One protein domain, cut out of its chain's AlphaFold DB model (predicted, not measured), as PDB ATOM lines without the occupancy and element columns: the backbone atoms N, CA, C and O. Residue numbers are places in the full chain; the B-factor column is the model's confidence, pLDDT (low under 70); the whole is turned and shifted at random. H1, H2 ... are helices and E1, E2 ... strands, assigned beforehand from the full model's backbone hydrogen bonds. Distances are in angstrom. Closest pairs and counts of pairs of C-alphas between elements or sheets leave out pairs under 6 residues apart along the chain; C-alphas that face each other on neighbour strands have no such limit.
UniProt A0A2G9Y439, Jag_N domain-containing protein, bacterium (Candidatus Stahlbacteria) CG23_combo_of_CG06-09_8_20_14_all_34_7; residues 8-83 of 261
ATOM      1  N   LEU A   8     -31.798  26.572 -45.987       84.12
ATOM      2  CA  LEU A   8     -30.522  27.279 -45.948       84.12
ATOM      3  C   LEU A   8     -30.723  28.640 -45.277       84.12
ATOM      4  O   LEU A   8     -31.583  29.417 -45.689       84.12
ATOM      5  N   GLU A   9     -29.913  28.952 -44.270       88.06
ATOM      6  CA  GLU A   9     -29.896  30.280 -43.653       88.06
ATOM      7  C   GLU A   9     -28.805  31.149 -44.284       88.06
ATOM      8  O   GLU A   9     -27.651  30.739 -44.423       88.06
ATOM      9  N   VAL A  10     -29.175  32.362 -44.693       85.94
ATOM     10  CA  VAL A  10     -28.286  33.291 -45.397       85.94
ATOM     11  C   VAL A  10     -28.370  34.676 -44.769       85.94
ATOM     12  O   VAL A  10     -29.448  35.167 -44.424       85.94
ATOM     13  N   GLU A  11     -27.211  35.322 -44.630       89.12
ATOM     14  CA  GLU A  11     -27.104  36.703 -44.164       89.12
ATOM     15  C   GLU A  11     -26.845  37.684 -45.315       89.12
ATOM     16  O   GLU A  11     -26.073  37.404 -46.238       89.12
ATOM     17  N   GLY A  12     -27.418  38.881 -45.212       86.38
ATOM     18  CA  GLY A  12     -27.229  39.974 -46.167       86.38
ATOM     19  C   GLY A  12     -27.288  41.343 -45.500       86.38
ATOM     20  O   GLY A  12     -27.700  41.476 -44.349       86.38
ATOM     21  N   ASP A  13     -26.859  42.380 -46.212       86.06
ATOM     22  CA  ASP A  13     -26.928  43.755 -45.696       86.06
ATOM     23  C   ASP A  13     -28.362  44.320 -45.775       86.06
ATOM     24  O   ASP A  13     -28.729  45.218 -45.017       86.06
ATOM     25  N   SER A  14     -29.202  43.730 -46.629       87.06
ATOM     26  CA  SER A  14     -30.654  43.910 -46.678       87.06
ATOM     27  C   SER A  14     -31.368  42.562 -46.817       87.06
ATOM     28  O   SER A  14     -30.739  41.542 -47.106       87.06
ATOM     29  N   VAL A  15     -32.689  42.546 -46.612       81.31
ATOM     30  CA  VAL A  15     -33.506  41.333 -46.804       81.31
ATOM     31  C   VAL A  15     -33.425  40.868 -48.258       81.31
ATOM     32  O   VAL A  15     -33.200  39.691 -48.519       81.31
ATOM     33  N   GLU A  16     -33.534  41.795 -49.210       82.62
ATOM     34  CA  GLU A  16     -33.417  41.499 -50.637       82.62
ATOM     35  C   GLU A  16     -32.039  40.941 -51.018       82.62
ATOM     36  O   GLU A  16     -31.953  40.010 -51.817       82.62
ATOM     37  N   ASP A  17     -30.966  41.471 -50.430       86.88
ATOM     38  CA  ASP A  17     -29.602  40.985 -50.650       86.88
ATOM     39  C   ASP A  17     -29.416  39.556 -50.109       86.88
ATOM     40  O   ASP A  17     -28.847  38.704 -50.790       86.88
ATOM     41  N   ALA A  18     -29.964  39.260 -48.926       87.38
ATOM     42  CA  ALA A  18     -29.943  37.915 -48.347       87.38
ATOM     43  C   ALA A  18     -30.727  36.899 -49.201       87.38
ATOM     44  O   ALA A  18     -30.238  35.796 -49.447       87.38
ATOM     45  N   ILE A  19     -31.906  37.288 -49.702       83.06
ATOM     46  CA  ILE A  19     -32.739  36.448 -50.579       83.06
ATOM     47  C   ILE A  19     -32.015  36.158 -51.891       83.06
ATOM     48  O   ILE A  19     -31.894  34.998 -52.278       83.06
ATOM     49  N   LYS A  20     -31.493  37.194 -52.559       87.31
ATOM     50  CA  LYS A  20     -30.789  37.041 -53.837       87.31
ATOM     51  C   LYS A  20     -29.591  36.103 -53.694       87.31
ATOM     52  O   LYS A  20     -29.478  35.139 -54.442       87.31
ATOM     53  N   LYS A  21     -28.762  36.326 -52.667       87.44
ATOM     54  CA  LYS A  21     -27.623  35.455 -52.350       87.44
ATOM     55  C   LYS A  21     -28.050  34.009 -52.138       87.44
ATOM     56  O   LYS A  21     -27.373  33.104 -52.609       87.44
ATOM     57  N   GLY A  22     -29.143  33.778 -51.425       85.25
ATOM     58  CA  GLY A  22     -29.609  32.425 -51.162       85.25
ATOM     59  C   GLY A  22     -30.187  31.714 -52.383       85.25
ATOM     60  O   GLY A  22     -29.894  30.539 -52.583       85.25
ATOM     61  N   ILE A  23     -30.918  32.425 -53.242       82.00
ATOM     62  CA  ILE A  23     -31.410  31.897 -54.524       82.00
ATOM     63  C   ILE A  23     -30.234  31.541 -55.444       82.00
ATOM     64  O   ILE A  23     -30.201  30.440 -55.994       82.00
ATOM     65  N   ASP A  24     -29.234  32.424 -55.538       82.69
ATOM     66  CA  ASP A  24     -28.020  32.198 -56.331       82.69
ATOM     67  C   ASP A  24     -27.231  30.977 -55.819       82.69
ATOM     68  O   ASP A  24     -26.734  30.169 -56.606       82.69
ATOM     69  N   LEU A  25     -27.144  30.805 -54.492       80.69
ATOM     70  CA  LEU A  25     -26.485  29.653 -53.867       80.69
ATOM     71  C   LEU A  25     -27.234  28.346 -54.142       80.69
ATOM     72  O   LEU A  25     -26.603  27.344 -54.471       80.69
ATOM     73  N   LEU A  26     -28.563  28.364 -54.033       78.19
ATOM     74  CA  LEU A  26     -29.419  27.202 -54.280       78.19
ATOM     75  C   LEU A  26     -29.626  26.915 -55.776       78.19
ATOM     76  O   LEU A  26     -30.173  25.867 -56.107       78.19
ATOM     77  N   ARG A  27     -29.178  27.813 -56.671       78.19
ATOM     78  CA  ARG A  27     -29.349  27.731 -58.135       78.19
ATOM     79  C   ARG A  27     -30.791  27.433 -58.539       78.19
ATOM     80  O   ARG A  27     -31.053  26.633 -59.433       78.19
ATOM     81  N   THR A  28     -31.723  28.061 -57.839       72.12
ATOM     82  CA  THR A  28     -33.157  27.839 -58.011       72.12
ATOM     83  C   THR A  28     -33.845  29.134 -58.428       72.12
ATOM     84  O   THR A  28     -33.214  30.186 -58.493       72.12
ATOM     85  N   SER A  29     -35.132  29.072 -58.747       74.06
ATOM     86  CA  SER A  29     -35.948  30.259 -59.004       74.06
ATOM     87  C   SER A  29     -36.615  30.741 -57.716       74.06
ATOM     88  O   SER A  29     -36.849  29.962 -56.789       74.06
ATOM     89  N   ALA A  30     -36.973  32.027 -57.663       67.81
ATOM     90  CA  ALA A  30     -37.693  32.620 -56.530       67.81
ATOM     91  C   ALA A  30     -39.059  31.954 -56.250       67.81
ATOM     92  O   ALA A  30     -39.608  32.101 -55.164       67.81
ATOM     93  N   GLU A  31     -39.601  31.228 -57.225       65.44
ATOM     94  CA  GLU A  31     -40.891  30.537 -57.147       65.44
ATOM     95  C   GLU A  31     -40.800  29.177 -56.445       65.44
ATOM     96  O   GLU A  31     -41.792  28.684 -55.917       65.44
ATOM     97  N   ASN A  32     -39.604  28.583 -56.400       68.50
ATOM     98  CA  ASN A  32     -39.352  27.264 -55.815       68.50
ATOM     99  C   ASN A  32     -38.844  27.337 -54.365       68.50
ATOM    100  O   ASN A  32     -38.355  26.338 -53.827       68.50
ATOM    101  N   VAL A  33     -38.937  28.507 -53.731       74.56
ATOM    102  CA  VAL A  33     -38.426  28.757 -52.382       74.56
ATOM    103  C   VAL A  33     -39.478  29.400 -51.488       74.56
ATOM    104  O   VAL A  33     -40.183  30.320 -51.894       74.56
ATOM    105  N   ASP A  34     -39.548  28.931 -50.247       74.56
ATOM    106  CA  ASP A  34     -40.249  29.607 -49.161       74.56
ATOM    107  C   ASP A  34     -39.249  30.424 -48.337       74.56
ATOM    108  O   ASP A  34     -38.133  29.972 -48.066       74.56
ATOM    109  N   ILE A  35     -39.625  31.651 -47.984       81.88
ATOM    110  CA  ILE A  35     -38.713  32.659 -47.439       81.88
ATOM    111  C   ILE A  35     -39.233  33.121 -46.081       81.88
ATOM    112  O   ILE A  35     -40.240  33.826 -45.989       81.88
ATOM    113  N   GLU A  36     -38.485  32.798 -45.032       76.00
ATOM    114  CA  GLU A  36     -38.756  33.217 -43.661       76.00
ATOM    115  C   GLU A  36     -37.707  34.248 -43.217       76.00
ATOM    116  O   GLU A  36     -36.502  33.988 -43.205       76.00
ATOM    117  N   ILE A  37     -38.146  35.458 -42.860       87.38
ATOM    118  CA  ILE A  37     -37.249  36.522 -42.388       87.38
ATOM    119  C   ILE A  37     -37.005  36.313 -40.893       87.38
ATOM    120  O   ILE A  37     -37.894  36.544 -40.079       87.38
ATOM    121  N   LEU A  38     -35.785  35.911 -40.532       82.94
ATOM    122  CA  LEU A  38     -35.390  35.686 -39.140       82.94
ATOM    123  C   LEU A  38     -34.969  36.983 -38.444       82.94
ATOM    124  O   LEU A  38     -35.218  37.153 -37.256       82.94
ATOM    125  N   ASN A  39     -34.311  37.898 -39.166       79.19
ATOM    126  CA  ASN A  39     -33.928  39.212 -38.644       79.19
ATOM    127  C   ASN A  39     -34.010  40.289 -39.727       79.19
ATOM    128  O   ASN A  39     -33.460  40.123 -40.818       79.19
ATOM    129  N   GLU A  40     -34.614  41.425 -39.384       80.31
ATOM    130  CA  GLU A  40     -34.623  42.617 -40.230       80.31
ATOM    131  C   GLU A  40     -33.328  43.439 -40.057       80.31
ATOM    132  O   GLU A  40     -32.800  43.555 -38.942       80.31
ATOM    133  N   PRO A  41     -32.796  44.031 -41.141       79.94
ATOM    134  CA  PRO A  41     -31.593  44.849 -41.080       79.94
ATOM    135  C   PRO A  41     -31.870  46.126 -40.278       79.94
ATOM    136  O   PRO A  41     -32.816  46.860 -40.557       79.94
ATOM    137  N   SER A  42     -31.020  46.423 -39.293       74.75
ATOM    138  CA  SER A  42     -31.127  47.651 -38.498       74.75
ATOM    139  C   SER A  42     -29.784  48.366 -38.390       74.75
ATOM    140  O   SER A  42     -28.737  47.772 -38.113       74.75
ATOM    141  N   SER A  43     -29.830  49.676 -38.628       65.06
ATOM    142  CA  SER A  43     -28.707  50.597 -38.485       65.06
ATOM    143  C   SER A  43     -29.128  51.689 -37.508       65.06
ATOM    144  O   SER A  43     -29.558  52.765 -37.915       65.06
ATOM    145  N   ASN A  44     -29.070  51.400 -36.209       58.31
ATOM    146  CA  ASN A  44     -29.444  52.377 -35.190       58.31
ATOM    147  C   ASN A  44     -28.436  53.540 -35.180       58.31
ATOM    148  O   ASN A  44     -27.227  53.330 -35.109       58.31
ATOM    149  N   PHE A  45     -28.943  54.775 -35.235       56.47
ATOM    150  CA  PHE A  45     -28.175  56.025 -35.365       56.47
ATOM    151  C   PHE A  45     -27.492  56.494 -34.058       56.47
ATOM    152  O   PHE A  45     -27.063  57.635 -33.937       56.47
ATOM    153  N   LEU A  46     -27.330  55.617 -33.067       65.50
ATOM    154  CA  LEU A  46     -26.614  55.940 -31.834       65.50
ATOM    155  C   LEU A  46     -25.709  54.760 -31.443       65.50
ATOM    156  O   LEU A  46     -26.124  53.830 -30.762       65.50
ATOM    157  N   GLN A  47     -24.477  54.790 -31.956       60.28
ATOM    158  CA  GLN A  47     -23.285  54.077 -31.460       60.28
ATOM    159  C   GLN A  47     -23.263  52.533 -31.419       60.28
ATOM    160  O   GLN A  47     -22.340  51.981 -30.826       60.28
ATOM    161  N   PHE A  48     -24.154  51.796 -32.094       61.41
ATOM    162  CA  PHE A  48     -24.073  50.323 -32.084       61.41
ATOM    163  C   PHE A  48     -24.179  49.656 -33.453       61.41
ATOM    164  O   PHE A  48     -24.856  50.123 -34.366       61.41
ATOM    165  N   ARG A  49     -23.428  48.550 -33.566       69.25
ATOM    166  CA  ARG A  49     -23.185  47.740 -34.765       69.25
ATOM    167  C   ARG A  49     -24.425  47.571 -35.646       69.25
ATOM    168  O   ARG A  49     -25.495  47.213 -35.158       69.25
ATOM    169  N   ARG A  50     -24.225  47.699 -36.963       75.06
ATOM    170  CA  ARG A  50     -25.208  47.301 -37.982       75.06
ATOM    171  C   ARG A  50     -25.531  45.814 -37.817       75.06
ATOM    172  O   ARG A  50     -24.617  44.986 -37.858       75.06
ATOM    173  N   LYS A  51     -26.808  45.477 -37.619       79.69
ATOM    174  CA  LYS A  51     -27.283  44.087 -37.642       79.69
ATOM    175  C   LYS A  51     -27.664  43.729 -39.074       79.69
ATOM    176  O   LYS A  51     -28.462  44.436 -39.687       79.69
ATOM    177  N   LYS A  52     -27.070  42.650 -39.589       87.12
ATOM    178  CA  LYS A  52     -27.363  42.111 -40.920       87.12
ATOM    179  C   LYS A  52     -28.746  41.467 -40.954       87.12
ATOM    180  O   LYS A  52     -29.205  40.930 -39.946       87.12
ATOM    181  N   ALA A  53     -29.376  41.512 -42.120       89.00
ATOM    182  CA  ALA A  53     -30.577  40.744 -42.387       89.00
ATOM    183  C   ALA A  53     -30.239  39.251 -42.356       89.00
ATOM    184  O   ALA A  53     -29.201  38.841 -42.882       89.00
ATOM    185  N   ARG A  54     -31.118  38.446 -41.758       87.44
ATOM    186  CA  ARG A  54     -31.029  36.983 -41.793       87.44
ATOM    187  C   ARG A  54     -32.317  36.412 -42.341       87.44
ATOM    188  O   ARG A  54     -33.397  36.795 -41.890       87.44
ATOM    189  N   VAL A  55     -32.185  35.493 -43.282       82.12
ATOM    190  CA  VAL A  55     -33.313  34.875 -43.969       82.12
ATOM    191  C   VAL A  55     -33.078  33.374 -44.027       82.12
ATOM    192  O   VAL A  55     -31.981  32.931 -44.370       82.12
ATOM    193  N   ARG A  56     -34.104  32.599 -43.688       86.06
ATOM    194  CA  ARG A  56     -34.154  31.161 -43.920       86.06
ATOM    195  C   ARG A  56     -34.898  30.911 -45.221       86.06
ATOM    196  O   ARG A  56     -35.989  31.434 -45.429       86.06
ATOM    197  N   ILE A  57     -34.282  30.125 -46.091       84.12
ATOM    198  CA  ILE A  57     -34.811  29.792 -47.406       84.12
ATOM    199  C   ILE A  57     -35.006  28.288 -47.455       84.12
ATOM    200  O   ILE A  57     -34.036  27.534 -47.386       84.12
ATOM    201  N   THR A  58     -36.256  27.863 -47.568       83.50
ATOM    202  CA  THR A  58     -36.644  26.455 -47.617       83.50
ATOM    203  C   THR A  58     -37.010  26.096 -49.050       83.50
ATOM    204  O   THR A  58     -37.812  26.784 -49.677       83.50
ATOM    205  N   LEU A  59     -36.423  25.032 -49.594       77.00
ATOM    206  CA  LEU A  59     -36.774  24.557 -50.931       77.00
ATOM    207  C   LEU A  59     -38.154  23.894 -50.901       77.00
ATOM    208  O   LEU A  59     -38.398  22.981 -50.113       77.00
ATOM    209  N   LEU A  60     -39.045  24.329 -51.792       71.00
ATOM    210  CA  LEU A  60     -40.362  23.709 -51.970       71.00
ATOM    211  C   LEU A  60     -40.257  22.345 -52.665       71.00
ATOM    212  O   LEU A  60     -41.121  21.488 -52.484       71.00
ATOM    213  N   ARG A  61     -39.212  22.154 -53.482       66.25
ATOM    214  CA  ARG A  61     -38.897  20.912 -54.199       66.25
ATOM    215  C   ARG A  61     -37.379  20.736 -54.281       66.25
ATOM    216  O   ARG A  61     -36.668  21.692 -54.580       66.25
ATOM    217  N   GLY A  62     -36.902  19.511 -54.069       67.25
ATOM    218  CA  GLY A  62     -35.476  19.175 -54.090       67.25
ATOM    219  C   GLY A  62     -34.805  19.270 -52.717       67.25
ATOM    220  O   GLY A  62     -35.464  19.450 -51.697       67.25
ATOM    221  N   PHE A  63     -33.483  19.116 -52.698       69.12
ATOM    222  CA  PHE A  63     -32.668  19.115 -51.483       69.12
ATOM    223  C   PHE A  63     -31.573  20.176 -51.569       69.12
ATOM    224  O   PHE A  63     -31.089  20.507 -52.654       69.12
ATOM    225  N   VAL A  64     -31.163  20.708 -50.418       71.06
ATOM    226  CA  VAL A  64     -30.020  21.619 -50.361       71.06
ATOM    227  C   VAL A  64     -28.757  20.781 -50.580       71.06
ATOM    228  O   VAL A  64     -28.536  19.816 -49.844       71.06
ATOM    229  N   PRO A  65     -27.909  21.094 -51.577       67.50
ATOM    230  CA  PRO A  65     -26.699  20.321 -51.807       67.50
ATOM    231  C   PRO A  65     -25.790  20.396 -50.575       67.50
ATOM    232  O   PRO A  65     -25.529  21.482 -50.052       67.50
ATOM    233  N   ALA A  66     -25.266  19.246 -50.139       64.81
ATOM    234  CA  ALA A  66     -24.494  19.096 -48.898       64.81
ATOM    235  C   ALA A  66     -23.316  20.087 -48.764       64.81
ATOM    236  O   ALA A  66     -22.944  20.492 -47.662       64.81
ATOM    237  N   ASN A  67     -22.773  20.556 -49.890       67.75
ATOM    238  CA  ASN A  67     -21.703  21.552 -49.943       67.75
ATOM    239  C   ASN A  67     -22.102  22.941 -49.400       67.75
ATOM    240  O   ASN A  67     -21.226  23.703 -48.995       67.75
ATOM    241  N   LEU A  68     -23.394  23.285 -49.377       65.31
ATOM    242  CA  LEU A  68     -23.897  24.569 -48.868       65.31
ATOM    243  C   LEU A  68     -24.183  24.549 -47.363       65.31
ATOM    244  O   LEU A  68     -24.083  25.590 -46.719       65.31
ATOM    245  N   LEU A  69     -24.458  23.371 -46.797       64.81
ATOM    246  CA  LEU A  69     -24.683  23.181 -45.358       64.81
ATOM    247  C   LEU A  69     -23.378  23.317 -44.546       64.81
ATOM    248  O   LEU A  69     -23.392  23.668 -43.373       64.81
ATOM    249  N   ARG A  70     -22.221  23.124 -45.191       55.69
ATOM    250  CA  ARG A  70     -20.888  23.167 -44.558       55.69
ATOM    251  C   ARG A  70     -20.362  24.575 -44.235       55.69
ATOM    252  O   ARG A  70     -19.267  24.724 -43.689       55.69
ATOM    253  N   LYS A  71     -21.100  25.631 -44.595       55.88
ATOM    254  CA  LYS A  71     -20.653  27.028 -44.435       55.88
ATOM    255  C   LYS A  71     -20.644  27.497 -42.972       55.88
ATOM    256  O   LYS A  71     -19.925  28.440 -42.652       55.88
ATOM    257  N   GLU A  72     -21.358  26.811 -42.080       52.84
ATOM    258  CA  GLU A  72     -21.311  27.086 -40.637       52.84
ATOM    259  C   GLU A  72     -19.969  26.666 -40.010       52.84
ATOM    260  O   GLU A  72     -19.405  27.402 -39.196       52.84
ATOM    261  N   GLU A  73     -19.383  25.547 -40.455       46.44
ATOM    262  CA  GLU A  73     -18.108  25.049 -39.918       46.44
ATOM    263  C   GLU A  73     -16.927  25.949 -40.300       46.44
ATOM    264  O   GLU A  73     -16.051  26.218 -39.479       46.44
ATOM    265  N   THR A  74     -16.905  26.470 -41.530       45.59
ATOM    266  CA  THR A  74     -15.820  27.352 -41.996       45.59
ATOM    267  C   THR A  74     -15.871  28.730 -41.337       45.59
ATOM    268  O   THR A  74     -14.815  29.277 -41.020       45.59
ATOM    269  N   PHE A  75     -17.065  29.253 -41.036       46.97
ATOM    270  CA  PHE A  75     -17.234  30.541 -40.360       46.97
ATOM    271  C   PHE A  75     -16.795  30.488 -38.886       46.97
ATOM    272  O   PHE A  75     -16.099  31.391 -38.414       46.97
ATOM    273  N   GLU A  76     -17.119  29.409 -38.164       52.41
ATOM    274  CA  GLU A  76     -16.630  29.206 -36.792       52.41
ATOM    275  C   GLU A  76     -15.132  28.852 -36.751       52.41
ATOM    276  O   GLU A  76     -14.408  29.354 -35.890       52.41
ATOM    277  N   GLN A  77     -14.605  28.101 -37.727       51.88
ATOM    278  CA  GLN A  77     -13.163  27.835 -37.825       51.88
ATOM    279  C   GLN A  77     -12.340  29.089 -38.178       51.88
ATOM    280  O   GLN A  77     -11.253  29.278 -37.624       51.88
ATOM    281  N   GLU A  78     -12.833  29.986 -39.041       53.88
ATOM    282  CA  GLU A  78     -12.192  31.284 -39.313       53.88
ATOM    283  C   GLU A  78     -12.232  32.215 -38.096       53.88
ATOM    284  O   GLU A  78     -11.259  32.919 -37.808       53.88
ATOM    285  N   LYS A  79     -13.342  32.201 -37.353       53.84
ATOM    286  CA  LYS A  79     -13.524  32.973 -36.122       53.84
ATOM    287  C   LYS A  79     -12.625  32.452 -34.999       53.84
ATOM    288  O   LYS A  79     -12.000  33.260 -34.313       53.84
ATOM    289  N   LEU A  80     -12.457  31.131 -34.860       59.12
ATOM    290  CA  LEU A  80     -11.468  30.536 -33.953       59.12
ATOM    291  C   LEU A  80     -10.024  30.839 -34.383       59.12
ATOM    292  O   LEU A  80      -9.205  31.167 -33.526       59.12
ATOM    293  N   LYS A  81      -9.700  30.787 -35.683       54.91
ATOM    294  CA  LYS A  81      -8.362  31.150 -36.190       54.91
ATOM    295  C   LYS A  81      -8.043  32.627 -35.947       54.91
ATOM    296  O   LYS A  81      -6.948  32.932 -35.493       54.91
ATOM    297  N   LYS A  82      -8.990  33.547 -36.162       51.22
ATOM    298  CA  LYS A  82      -8.812  34.979 -35.851       51.22
ATOM    299  C   LYS A  82      -8.680  35.248 -34.349       51.22
ATOM    300  O   LYS A  82      -7.875  36.089 -33.973       51.22
ATOM    301  N   ARG A  83      -9.399  34.511 -33.491       52.66
ATOM    302  CA  ARG A  83      -9.266  34.611 -32.023       52.66
ATOM    303  C   ARG A  83      -7.942  34.047 -31.501       52.66
ATOM    304  O   ARG A  83      -7.385  34.625 -30.583       52.66
TER     305      ARG A  83
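AT A GLANCE: This is residues 8 to 83 of the 261 residues of the protein "Jag_N domain-containing protein" of bacterium (Candidatus Stahlbacteria) CG23_combo_of_CG06-09_8_20_14_all_34_7 (UniProt A0A2G9Y439). A small, twisted three-stranded sheet has H1 packed on one face; residues 44 to 49 of the E2-E3 loop stick out, and H2 and H3 form a tail whose residues 73 to 83 stand free. The 76 printed residues, mixed helices and strands, run E1, H1, E2, E3, H2, H3; the antiparallel sheet's order is E1, E3, E2. The whole is only just loose, close to compact, with radius of gyration of the C-alphas 14.1 A, and flat, 43 by 30 by 16 A.

IN THESE COORDINATES: E1, residues 8 to 12, begins at C-alpha 8 (-30.522, 27.279, -45.948). H1 is residues 15 to 26, 16.5 A; E2, 33 to 39, 17.8 A; E3, 53 to 59, 19.3 A; H2, 66 to 69. H3, 71 to 83, 18.5 A, ends at C-alpha 83 (-9.266, 34.611, -32.023).

HOW THE PARTS SIT: Inner strand E3 pairs with E1 (N 10 and O 55, 2.9 A) and, as a hairpin, with E2 (N 36 and O 56, 2.9 A). H1 is on the sheet, two layers, helix on one face; its C-alpha 18 is 4.0 A from C-alpha 12 of E1, their closest. E1, H1, E2 form a split strand-helix-strand unit, two same-way strands with E3 between, its crossover right-handed. H3 is apart from E1. Every O i to N i+4 pair is within hydrogen-bond range in H1 and H3; H2 is too short for one.

THE WHOLE: The C-alphas of Leu 46 and Gly 62, the farthest apart, are 43.9 A apart. The printed part has no cut; the E2 to E3 link is long. Confidence is under 70 at residues 30 to 32, 43 to 49, 61 to 63 and 65 to 83.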